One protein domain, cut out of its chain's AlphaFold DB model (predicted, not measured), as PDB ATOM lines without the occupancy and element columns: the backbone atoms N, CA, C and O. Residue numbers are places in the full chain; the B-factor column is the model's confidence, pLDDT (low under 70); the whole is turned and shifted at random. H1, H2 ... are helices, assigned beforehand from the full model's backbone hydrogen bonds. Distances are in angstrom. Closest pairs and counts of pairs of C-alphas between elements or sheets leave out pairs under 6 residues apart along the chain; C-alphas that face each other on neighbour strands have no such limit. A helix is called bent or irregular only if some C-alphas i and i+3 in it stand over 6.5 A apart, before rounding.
ATOM      1  N   ALA A   4      47.418  -4.921   9.982       97.94
ATOM      2  CA  ALA A   4      46.098  -4.412   9.610       97.94
ATOM      3  C   ALA A   4      45.024  -5.509   9.682       97.94
ATOM      4  O   ALA A   4      43.971  -5.301  10.278       97.94
ATOM      5  N   GLU A   5      45.317  -6.701   9.148       97.06
ATOM      6  CA  GLU A   5      44.427  -7.865   9.254       97.06
ATOM      7  C   GLU A   5      44.196  -8.285  10.706       97.06
ATOM      8  O   GLU A   5      43.074  -8.629  11.073       97.06
ATOM      9  N   PHE A   6      45.256  -8.270  11.523       97.31
ATOM     10  CA  PHE A   6      45.166  -8.581  12.945       97.31
ATOM     11  C   PHE A   6      44.206  -7.616  13.638       97.31
ATOM     12  O   PHE A   6      43.236  -8.071  14.231       97.31
ATOM     13  N   LEU A   7      44.429  -6.304  13.513       96.94
ATOM     14  CA  LEU A   7      43.616  -5.280  14.177       96.94
ATOM     15  C   LEU A   7      42.153  -5.315  13.726       96.94
ATOM     16  O   LEU A   7      41.262  -5.240  14.566       96.94
ATOM     17  N   ALA A   8      41.901  -5.491  12.428       97.12
ATOM     18  CA  ALA A   8      40.546  -5.536  11.881       97.12
ATOM     19  C   ALA A   8      39.708  -6.708  12.418       97.12
ATOM     20  O   ALA A   8      38.487  -6.620  12.450       97.12
ATOM     21  N   ARG A   9      40.354  -7.811  12.815       96.19
ATOM     22  CA  ARG A   9      39.694  -9.057  13.238       96.19
ATOM     23  C   ARG A   9      39.996  -9.438  14.692       96.19
ATOM     24  O   ARG A   9      39.665 -10.543  15.120       96.19
ATOM     25  N   TYR A  10      40.667  -8.566  15.445       95.38
ATOM     26  CA  TYR A  10      41.167  -8.889  16.782       95.38
ATOM     27  C   TYR A  10      40.037  -9.061  17.799       95.38
ATOM     28  O   TYR A  10      40.088  -9.985  18.607       95.38
ATOM     29  N   THR A  11      39.005  -8.218  17.743       94.12
ATOM     30  CA  THR A  11      37.832  -8.330  18.625       94.12
ATOM     31  C   THR A  11      37.118  -9.656  18.410       94.12
ATOM     32  O   THR A  11      36.944 -10.409  19.360       94.12
ATOM     33  N   ASP A  12      36.853 -10.022  17.155       95.44
ATOM     34  CA  ASP A  12      36.218 -11.299  16.809       95.44
ATOM     35  C   ASP A  12      37.056 -12.500  17.264       95.44
ATOM     36  O   ASP A  12      36.520 -13.522  17.700       95.44
ATOM     37  N   HIS A  13      38.386 -12.394  17.167       94.69
ATOM     38  CA  HIS A  13      39.289 -13.409  17.694       94.69
ATOM     39  C   HIS A  13      39.162 -13.547  19.215       94.69
ATOM     40  O   HIS A  13      39.018 -14.663  19.716       94.69
ATOM     41  N   ARG A  14      39.210 -12.422  19.936       92.50
ATOM     42  CA  ARG A  14      39.171 -12.363  21.400       92.50
ATOM     43  C   ARG A  14      37.825 -12.810  21.968       92.50
ATOM     44  O   ARG A  14      37.803 -13.509  22.976       92.50
ATOM     45  N   ASP A  15      36.736 -12.472  21.287       92.81
ATOM     46  CA  ASP A  15      35.372 -12.860  21.657       92.81
ATOM     47  C   ASP A  15      35.053 -14.320  21.284       92.81
ATOM     48  O   ASP A  15      33.964 -14.822  21.561       92.81
ATOM     49  N   GLY A  16      36.001 -15.029  20.659       93.56
ATOM     50  CA  GLY A  16      35.854 -16.438  20.292       93.56
ATOM     51  C   GLY A  16      34.949 -16.678  19.081       93.56
ATOM     52  O   GLY A  16      34.562 -17.818  18.828       93.56
ATOM     53  N   LEU A  17      34.630 -15.635  18.307       94.75
ATOM     54  CA  LEU A  17      33.840 -15.740  17.074       94.75
ATOM     55  C   LEU A  17      34.640 -16.404  15.942       94.75
ATOM     56  O   LEU A  17      34.074 -17.018  15.036       94.75
ATOM     57  N   ILE A  18      35.970 -16.340  16.016       92.12
ATOM     58  CA  ILE A  18      36.872 -17.055  15.113       92.12
ATOM     59  C   ILE A  18      37.087 -18.491  15.614       92.12
ATOM     60  O   ILE A  18      37.998 -18.778  16.392       92.12
ATOM     61  N   GLY A  19      36.249 -19.413  15.136       86.75
ATOM     62  CA  GLY A  19      36.258 -20.817  15.570       86.75
ATOM     63  C   GLY A  19      37.307 -21.715  14.900       86.75
ATOM     64  O   GLY A  19      37.562 -22.824  15.368       86.75
ATOM     65  N   ALA A  20      37.931 -21.280  13.801       94.38
ATOM     66  CA  ALA A  20      38.877 -22.114  13.061       94.38
ATOM     67  C   ALA A  20      40.231 -22.229  13.804       94.38
ATOM     68  O   ALA A  20      40.937 -21.224  13.939       94.38
ATOM     69  N   PRO A  21      40.704 -23.440  14.182       94.00
ATOM     70  CA  PRO A  21      41.955 -23.600  14.938       94.00
ATOM     71  C   PRO A  21      43.185 -23.034  14.222       94.00
ATOM     72  O   PRO A  21      44.138 -22.568  14.845       94.00
ATOM     73  N   ARG A  22      43.177 -23.070  12.883       95.69
ATOM     74  CA  ARG A  22      44.241 -22.483  12.061       95.69
ATOM     75  C   ARG A  22      44.303 -20.968  12.208       95.69
ATOM     76  O   ARG A  22      45.403 -20.427  12.247       95.69
ATOM     77  N   GLU A  23      43.158 -20.295  12.287       95.25
ATOM     78  CA  GLU A  23      43.121 -18.844  12.450       95.25
ATOM     79  C   GLU A  23      43.621 -18.447  13.838       95.25
ATOM     80  O   GLU A  23      44.538 -17.634  13.915       95.25
ATOM     81  N   ALA A  24      43.169 -19.121  14.900       94.00
ATOM     82  CA  ALA A  24      43.678 -18.894  16.256       94.00
ATOM     83  C   ALA A  24      45.213 -19.026  16.342       94.00
ATOM     84  O   ALA A  24      45.896 -18.165  16.897       94.00
ATOM     85  N   ARG A  25      45.795 -20.048  15.695       95.62
ATOM     86  CA  ARG A  25      47.261 -20.201  15.613       95.62
ATOM     87  C   ARG A  25      47.943 -19.068  14.847       95.62
ATOM     88  O   ARG A  25      49.082 -18.731  15.166       95.62
ATOM     89  N   ARG A  26      47.303 -18.501  13.816       96.75
ATOM     90  CA  ARG A  26      47.864 -17.355  13.082       96.75
ATOM     91  C   ARG A  26      47.888 -16.099  13.963       96.75
ATOM     92  O   ARG A  26      48.896 -15.401  13.916       96.75
ATOM     93  N   PHE A  27      46.845 -15.850  14.762       97.00
ATOM     94  CA  PHE A  27      46.808 -14.747  15.736       97.00
ATOM     95  C   PHE A  27      47.901 -14.905  16.796       97.00
ATOM     96  O   PHE A  27      48.744 -14.020  16.937       97.00
ATOM     97  N   ALA A  28      47.967 -16.071  17.450       95.62
ATOM     98  CA  ALA A  28      48.982 -16.361  18.466       95.62
ATOM     99  C   ALA A  28      50.413 -16.186  17.927       95.62
ATOM    100  O   ALA A  28      51.265 -15.571  18.566       95.62
ATOM    101  N   ARG A  29      50.673 -16.666  16.702       97.75
ATOM    102  CA  ARG A  29      51.969 -16.478  16.038       97.75
ATOM    103  C   ARG A  29      52.279 -15.003  15.800       97.75
ATOM    104  O   ARG A  29      53.409 -14.589  16.022       97.75
ATOM    105  N   HIS A  30      51.301 -14.223  15.348       98.06
ATOM    106  CA  HIS A  30      51.514 -12.809  15.062       98.06
ATOM    107  C   HIS A  30      51.845 -12.013  16.326       98.06
ATOM    108  O   HIS A  30      52.809 -11.251  16.307       98.06
ATOM    109  N   VAL A  31      51.127 -12.246  17.430       97.31
ATOM    110  CA  VAL A  31      51.418 -11.636  18.742       97.31
ATOM    111  C   VAL A  31      52.817 -12.013  19.235       97.31
ATOM    112  O   VAL A  31      53.547 -11.163  19.742       97.31
ATOM    113  N   ALA A  32      53.247 -13.260  19.025       97.75
ATOM    114  CA  ALA A  32      54.595 -13.688  19.394       97.75
ATOM    115  C   ALA A  32      55.689 -12.943  18.601       97.75
ATOM    116  O   ALA A  32      56.716 -12.569  19.165       97.75
ATOM    117  N   THR A  33      55.468 -12.695  17.305       97.75
ATOM    118  CA  THR A  33      56.487 -12.119  16.411       97.75
ATOM    119  C   THR A  33      56.445 -10.595  16.282       97.75
ATOM    120  O   THR A  33      57.472  -9.983  16.009       97.75
ATOM    121  N   CYS A  34      55.280  -9.961  16.447       98.31
ATOM    122  CA  CYS A  34      55.102  -8.527  16.232       98.31
ATOM    123  C   CYS A  34      55.079  -7.774  17.574       98.31
ATOM    124  O   CYS A  34      54.104  -7.889  18.321       98.31
ATOM    125  N   PRO A  35      56.097  -6.953  17.893       97.75
ATOM    126  CA  PRO A  35      56.138  -6.230  19.164       97.75
ATOM    127  C   PRO A  35      55.008  -5.200  19.299       97.75
ATOM    128  O   PRO A  35      54.515  -4.988  20.404       97.75
ATOM    129  N   THR A  36      54.567  -4.588  18.198       97.75
ATOM    130  CA  THR A  36      53.478  -3.599  18.200       97.75
ATOM    131  C   THR A  36      52.145  -4.244  18.569       97.75
ATOM    132  O   THR A  36      51.488  -3.807  19.512       97.75
ATOM    133  N   CYS A  37      51.769  -5.329  17.886       97.94
ATOM    134  CA  CYS A  37      50.527  -6.044  18.177       97.94
ATOM    135  C   CYS A  37      50.565  -6.747  19.540       97.94
ATOM    136  O   CYS A  37      49.530  -6.842  20.188       97.94
ATOM    137  N   ARG A  38      51.746  -7.148  20.030       97.81
ATOM    138  CA  ARG A  38      51.909  -7.657  21.400       97.81
ATOM    139  C   ARG A  38      51.598  -6.613  22.469       97.81
ATOM    140  O   ARG A  38      50.940  -6.928  23.451       97.81
ATOM    141  N   ARG A  39      52.055  -5.370  22.289       97.88
ATOM    142  CA  ARG A  39      51.719  -4.271  23.214       97.88
ATOM    143  C   ARG A  39      50.226  -3.960  23.190       97.88
ATOM    144  O   ARG A  39      49.650  -3.702  24.237       97.88
ATOM    145  N   TYR A  40      49.615  -3.999  22.008       96.44
ATOM    146  CA  TYR A  40      48.177  -3.800  21.849       96.44
ATOM    147  C   TYR A  40      47.356  -4.893  22.552       96.44
ATOM    148  O   TYR A  40      46.426  -4.580  23.291       96.44
ATOM    149  N   ASP A  41      47.736  -6.160  22.366       96.50
ATOM    150  CA  ASP A  41      47.126  -7.314  23.033       96.50
ATOM    151  C   ASP A  41      47.188  -7.181  24.563       96.50
ATOM    152  O   ASP A  41      46.150  -7.238  25.227       96.50
ATOM    153  N   ALA A  42      48.377  -6.875  25.097       96.69
ATOM    154  CA  ALA A  42      48.594  -6.643  26.523       96.69
ATOM    155  C   ALA A  42      47.762  -5.466  27.058       96.69
ATOM    156  O   ALA A  42      47.027  -5.627  28.025       96.69
ATOM    157  N   ALA A  43      47.783  -4.308  26.389       96.75
ATOM    158  CA  ALA A  43      47.019  -3.137  26.822       96.75
ATOM    159  C   ALA A  43      45.504  -3.412  26.880       96.75
ATOM    160  O   ALA A  43      44.827  -2.989  27.816       96.75
ATOM    161  N   LEU A  44      44.961  -4.154  25.907       94.50
ATOM    162  CA  LEU A  44      43.554  -4.561  25.928       94.50
ATOM    163  C   LEU A  44      43.261  -5.631  26.976       94.50
ATOM    164  O   LEU A  44      42.173  -5.650  27.550       94.50
ATOM    165  N   HIS A  45      44.181  -6.565  27.207       94.06
ATOM    166  CA  HIS A  45      44.073  -7.517  28.306       94.06
ATOM    167  C   HIS A  45      43.972  -6.785  29.649       94.06
ATOM    168  O   HIS A  45      42.977  -6.947  30.356       94.06
ATOM    169  N   ASP A  46      44.924  -5.903  29.928       95.56
ATOM    170  CA  ASP A  46      45.018  -5.177  31.192       95.56
ATOM    171  C   ASP A  46      43.831  -4.232  31.394       95.56
ATOM    172  O   ASP A  46      43.258  -4.183  32.481       95.56
ATOM    173  N   GLY A  47      43.384  -3.550  30.334       94.19
ATOM    174  CA  GLY A  47      42.187  -2.711  30.379       94.19
ATOM    175  C   GLY A  47      40.920  -3.497  30.732       94.19
ATOM    176  O   GLY A  47      40.126  -3.053  31.557       94.19
ATOM    177  N   VAL A  48      40.737  -4.694  30.163       92.06
ATOM    178  CA  VAL A  48      39.587  -5.548  30.506       92.06
ATOM    179  C   VAL A  48      39.675  -6.051  31.942       92.06
ATOM    180  O   VAL A  48      38.668  -6.018  32.645       92.06
ATOM    181  N   VAL A  49      40.855  -6.475  32.398       92.00
ATOM    182  CA  VAL A  49      41.057  -6.899  33.791       92.00
ATOM    183  C   VAL A  49      40.753  -5.750  34.756       92.00
ATOM    184  O   VAL A  49      40.032  -5.951  35.732       92.00
ATOM    185  N   ALA A  50      41.218  -4.536  34.455       93.62
ATOM    186  CA  ALA A  50      40.929  -3.350  35.256       93.62
ATOM    187  C   ALA A  50      39.422  -3.062  35.328       93.62
ATOM    188  O   ALA A  50      38.893  -2.825  36.411       93.62
ATOM    189  N   LEU A  51      38.705  -3.152  34.203       90.44
ATOM    190  CA  LEU A  51      37.248  -2.981  34.174       90.44
ATOM    191  C   LEU A  51      36.505  -4.081  34.943       90.44
ATOM    192  O   LEU A  51      35.486  -3.807  35.567       90.44
ATOM    193  N   GLN A  52      37.002  -5.317  34.918       88.56
ATOM    194  CA  GLN A  52      36.422  -6.436  35.671       88.56
ATOM    195  C   GLN A  52      36.679  -6.351  37.180       88.56
ATOM    196  O   GLN A  52      35.938  -6.967  37.953       88.56
ATOM    197  N   ALA A  53      37.731  -5.632  37.583       88.12
ATOM    198  CA  ALA A  53      38.055  -5.359  38.978       88.12
ATOM    199  C   ALA A  53      37.171  -4.259  39.586       88.12
ATOM    200  O   ALA A  53      37.033  -4.203  40.807       88.12
ATOM    201  N   LEU A  54      36.549  -3.413  38.757       88.38
ATOM    202  CA  LEU A  54      35.505  -2.499  39.217       88.38
ATOM    203  C   LEU A  54      34.305  -3.301  39.738       88.38
ATOM    204  O   LEU A  54      34.050  -4.418  39.282       88.38
ATOM    205  N   GLU A  55      33.563  -2.724  40.690       78.31
ATOM    206  CA  GLU A  55      32.362  -3.339  41.260       78.31
ATOM    207  C   GLU A  55      31.447  -3.852  40.145       78.31
ATOM    208  O   GLU A  55      30.847  -3.095  39.372       78.31
ATOM    209  N   ARG A  56      31.356  -5.180  40.044       72.69
ATOM    210  CA  ARG A  56      30.437  -5.816  39.114       72.69
ATOM    211  C   ARG A  56      29.032  -5.493  39.585       72.69
ATOM    212  O   ARG A  56      28.652  -5.849  40.695       72.69
ATOM    213  N   ARG A  57      28.243  -4.858  38.718       74.62
ATOM    214  CA  ARG A  57      26.795  -4.785  38.917       74.62
ATOM    215  C   ARG A  57      26.264  -6.210  39.003       74.62
ATOM    216  O   ARG A  57      26.244  -6.914  37.992       74.62
ATOM    217  N   GLU A  58      25.859  -6.620  40.201       78.38
ATOM    218  CA  GLU A  58      25.191  -7.901  40.381       78.38
ATOM    219  C   GLU A  58      23.905  -7.868  39.537       78.38
ATOM    220  O   GLU A  58      23.128  -6.908  39.622       78.38
ATOM    221  N   PRO A  59      23.689  -8.855  38.654       82.00
ATOM    222  CA  PRO A  59      22.443  -8.938  37.917       82.00
ATOM    223  C   PRO A  59      21.269  -9.109  38.889       82.00
ATOM    224  O   PRO A  59      21.400  -9.740  39.934       82.00
ATOM    225  N   ASP A  60      20.104  -8.579  38.509       85.06
ATOM    226  CA  ASP A  60      18.838  -8.731  39.242       85.06
ATOM    227  C   ASP A  60      18.638 -10.174  39.753       85.06
ATOM    228  O   ASP A  60      18.898 -11.137  39.028       85.06
ATOM    229  N   ALA A  61      18.126 -10.347  40.973       83.44
ATOM    230  CA  ALA A  61      17.945 -11.658  41.600       83.44
ATOM    231  C   ALA A  61      17.120 -12.624  40.724       83.44
ATOM    232  O   ALA A  61      17.398 -13.825  40.659       83.44
ATOM    233  N   ALA A  62      16.147 -12.102  39.966       92.06
ATOM    234  CA  ALA A  62      15.336 -12.898  39.046       92.06
ATOM    235  C   ALA A  62      16.020 -13.190  37.690       92.06
ATOM    236  O   ALA A  62      15.525 -14.015  36.911       92.06
ATOM    237  N   PHE A  63      17.168 -12.571  37.386       92.38
ATOM    238  CA  PHE A  63      17.917 -12.784  36.144       92.38
ATOM    239  C   PHE A  63      18.309 -14.246  35.961       92.38
ATOM    240  O   PHE A  63      18.059 -14.811  34.895       92.38
ATOM    241  N   ARG A  64      18.851 -14.892  37.004       89.56
ATOM    242  CA  ARG A  64      19.269 -16.303  36.931       89.56
ATOM    243  C   ARG A  64      18.100 -17.212  36.553       89.56
ATOM    244  O   ARG A  64      18.245 -18.089  35.703       89.56
ATOM    245  N   GLN A  65      16.916 -16.942  37.099       93.50
ATOM    246  CA  GLN A  65      15.703 -17.694  36.784       93.50
ATOM    247  C   GLN A  65      15.207 -17.430  35.353       93.50
ATOM    248  O   GLN A  65      14.800 -18.363  34.656       93.50
ATOM    249  N   ARG A  66      15.240 -16.176  34.875       94.75
ATOM    250  CA  ARG A  66      14.907 -15.839  33.476       94.75
ATOM    251  C   ARG A  66      15.880 -16.500  32.496       94.75
ATOM    252  O   ARG A  66      15.435 -17.088  31.510       94.75
ATOM    253  N   LEU A  67      17.176 -16.461  32.796       94.75
ATOM    254  CA  LEU A  67      18.228 -17.070  31.987       94.75
ATOM    255  C   LEU A  67      18.063 -18.591  31.914       94.75
ATOM    256  O   LEU A  67      18.060 -19.148  30.819       94.75
ATOM    257  N   ALA A  68      17.854 -19.255  33.053       94.69
ATOM    258  CA  ALA A  68      17.633 -20.696  33.102       94.69
ATOM    259  C   ALA A  68      16.415 -21.112  32.263       94.69
ATOM    260  O   ALA A  68      16.516 -22.020  31.436       94.69
ATOM    261  N   ARG A  69      15.290 -20.393  32.401       96.25
ATOM    262  CA  ARG A  69      14.087 -20.626  31.586       96.25
ATOM    263  C   ARG A  69      14.360 -20.449  30.097       96.25
ATOM    264  O   ARG A  69      13.937 -21.283  29.298       96.25
ATOM    265  N   ARG A  70      15.079 -19.391  29.705       95.75
ATOM    266  CA  ARG A  70      15.373 -19.143  28.289       95.75
ATOM    267  C   ARG A  70      16.312 -20.197  27.710       95.75
ATOM    268  O   ARG A  70      16.026 -20.719  26.639       95.75
ATOM    269  N   LEU A  71      17.374 -20.557  28.427       96.50
ATOM    270  CA  LEU A  71      18.301 -21.606  28.003       96.50
ATOM    271  C   LEU A  71      17.607 -22.966  27.883       96.50
ATOM    272  O   LEU A  71      17.875 -23.698  26.937       96.50
ATOM    273  N   ALA A  72      16.696 -23.305  28.801       94.94
ATOM    274  CA  ALA A  72      15.894 -24.522  28.698       94.94
ATOM    275  C   ALA A  72      15.012 -24.516  27.438       94.94
ATOM    276  O   ALA A  72      14.974 -25.509  26.714       94.94
ATOM    277  N   ALA A  73      14.365 -23.388  27.130       93.88
ATOM    278  CA  ALA A  73      13.553 -23.247  25.923       93.88
ATOM    279  C   ALA A  73      14.383 -23.369  24.633       93.88
ATOM    280  O   ALA A  73      13.961 -24.058  23.707       93.88
ATOM    281  N   GLU A  74      15.564 -22.746  24.565       93.69
ATOM    282  CA  GLU A  74      16.444 -22.861  23.392       93.69
ATOM    283  C   GLU A  74      17.025 -24.272  23.247       93.69
ATOM    284  O   GLU A  74      17.025 -24.817  22.147       93.69
ATOM    285  N   ARG A  75      17.427 -24.923  24.347       92.19
ATOM    286  CA  ARG A  75      17.842 -26.336  24.314       92.19
ATOM    287  C   ARG A  75      16.714 -27.238  23.838       92.19
ATOM    288  O   ARG A  75      16.953 -28.097  23.003       92.19
ATOM    289  N   ALA A  76      15.487 -27.020  24.308       89.25
ATOM    290  CA  ALA A  76      14.327 -27.772  23.844       89.25
ATOM    291  C   ALA A  76      14.053 -27.542  22.351       89.25
ATOM    292  O   ALA A  76      13.689 -28.483  21.656       89.25
ATOM    293  N   ARG A  77      14.244 -26.319  21.833       85.81
ATOM    294  CA  ARG A  77      14.129 -26.016  20.394       85.81
ATOM    295  C   ARG A  77      15.221 -26.695  19.575       85.81
ATOM    296  O   ARG A  77      14.895 -27.299  18.563       85.81
ATOM    297  N   ALA A  78      16.474 -26.621  20.019       86.06
ATOM    298  CA  ALA A  78      17.608 -27.257  19.353       86.06
ATOM    299  C   ALA A  78      17.511 -28.791  19.386       86.06
ATOM    300  O   ALA A  78      17.870 -29.456  18.422       86.06
ATOM    301  N   ALA A  79      16.980 -29.348  20.478       80.81
ATOM    302  CA  ALA A  79      16.756 -30.777  20.647       80.81
ATOM    303  C   ALA A  79      15.478 -31.283  19.964       80.81
ATOM    304  O   ALA A  79      15.234 -32.489  19.996       80.81
ATOM    305  N   ARG A  80      14.645 -30.416  19.359       75.19
ATOM    306  CA  ARG A  80      13.505 -30.894  18.566       75.19
ATOM    307  C   ARG A  80      14.065 -31.726  17.417       75.19
ATOM    308  O   ARG A  80      14.732 -31.159  16.550       75.19
TER     309      ARG A  80
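Overview. This is residues 4 to 80 of the 165 residues of an uncharacterized protein of Gemmatimonadetes bacterium RBG_16_66_8 (UniProt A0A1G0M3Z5). The longest helix, H3, joins a small compact body at its first part, where it makes a corner with H2, and H1 packs on H2; the rest of H3, residues 46 to 53, sticks out from that body, and a stretched link leads on to H4, which stands alone across an open gap. The outline is an arch with the body of H1, H2 and the first part of H3 at one foot and H4 as the other. The printed part has 77 residues with four named helices, H1, H2, H3 and H4 in that order along the chain, and no named strand; the class is all helix. The whole is extended, with a radius of gyration of the C-alphas of 18.0 A, and flat, spanning 46 by 37 by 16 A.

Arrangement. H3, residues 35 to 53, and H2, residues 21 to 33, touch only at the corner by their link, about perpendicular at 73 degrees. H2 touches H3 with residues 30 to 32 alone, and H3 touches H2 with residues 37 to 41 alone; their closest C-alphas are those of Val 31 and Arg 38, 4.8 A apart. H1, residues 4 to 14, touches H2 at a steep tilt of 60 degrees, opposite ways, and their closest C-alphas are those of Phe 6 and Phe 27, 7.0 A apart. H1 and H3 are close but not clearly touching: their closest C-alphas, those of Phe 6 and Cys 37, are 7.9 A apart. They run the same way at a shallow tilt of 30 degrees. H4, residues 63 to 78, is apart from H1, H2 and H3. In H2, H3 and H4 every O i to N i+4 pair is within hydrogen-bond range, and in H1 5 of 7 are.

Along the chain. H3 has 19 residues and measures 26.8 A from C-alpha 35 at (56.138, -6.230, 19.164) to C-alpha 53 at (38.055, -5.359, 38.978). H2 has 13 residues and measures 18.6 A. H1 has 11 residues, begins at C-alpha 4 at (46.098, -4.412, 9.610), and is irregular: C-alphas 8 and 11 are 7.8 A apart, against about 5 A in a regular helix. H4 has 16 residues, measures 22.2 A and ends at C-alpha 78 at (17.608, -27.257, 19.353).

Size, cuts and confidence. The two C-alphas farthest apart, those of Pro 35 and Arg 80, are 49.3 A apart. Residues 46 to 80, of which 46 to 53 belong to H3 and 63 to 78 to H4, stand free; the body without them has 42 residues and spans 24 by 18 by 17 A. The link from H2 to H3 is tight, and those from H1 to H2 and from H3 to H4, of 6 and 9 residues, are short. The printed part has no cut. The mean pLDDT of the printed part is 92.6, and no printed residue is under 70.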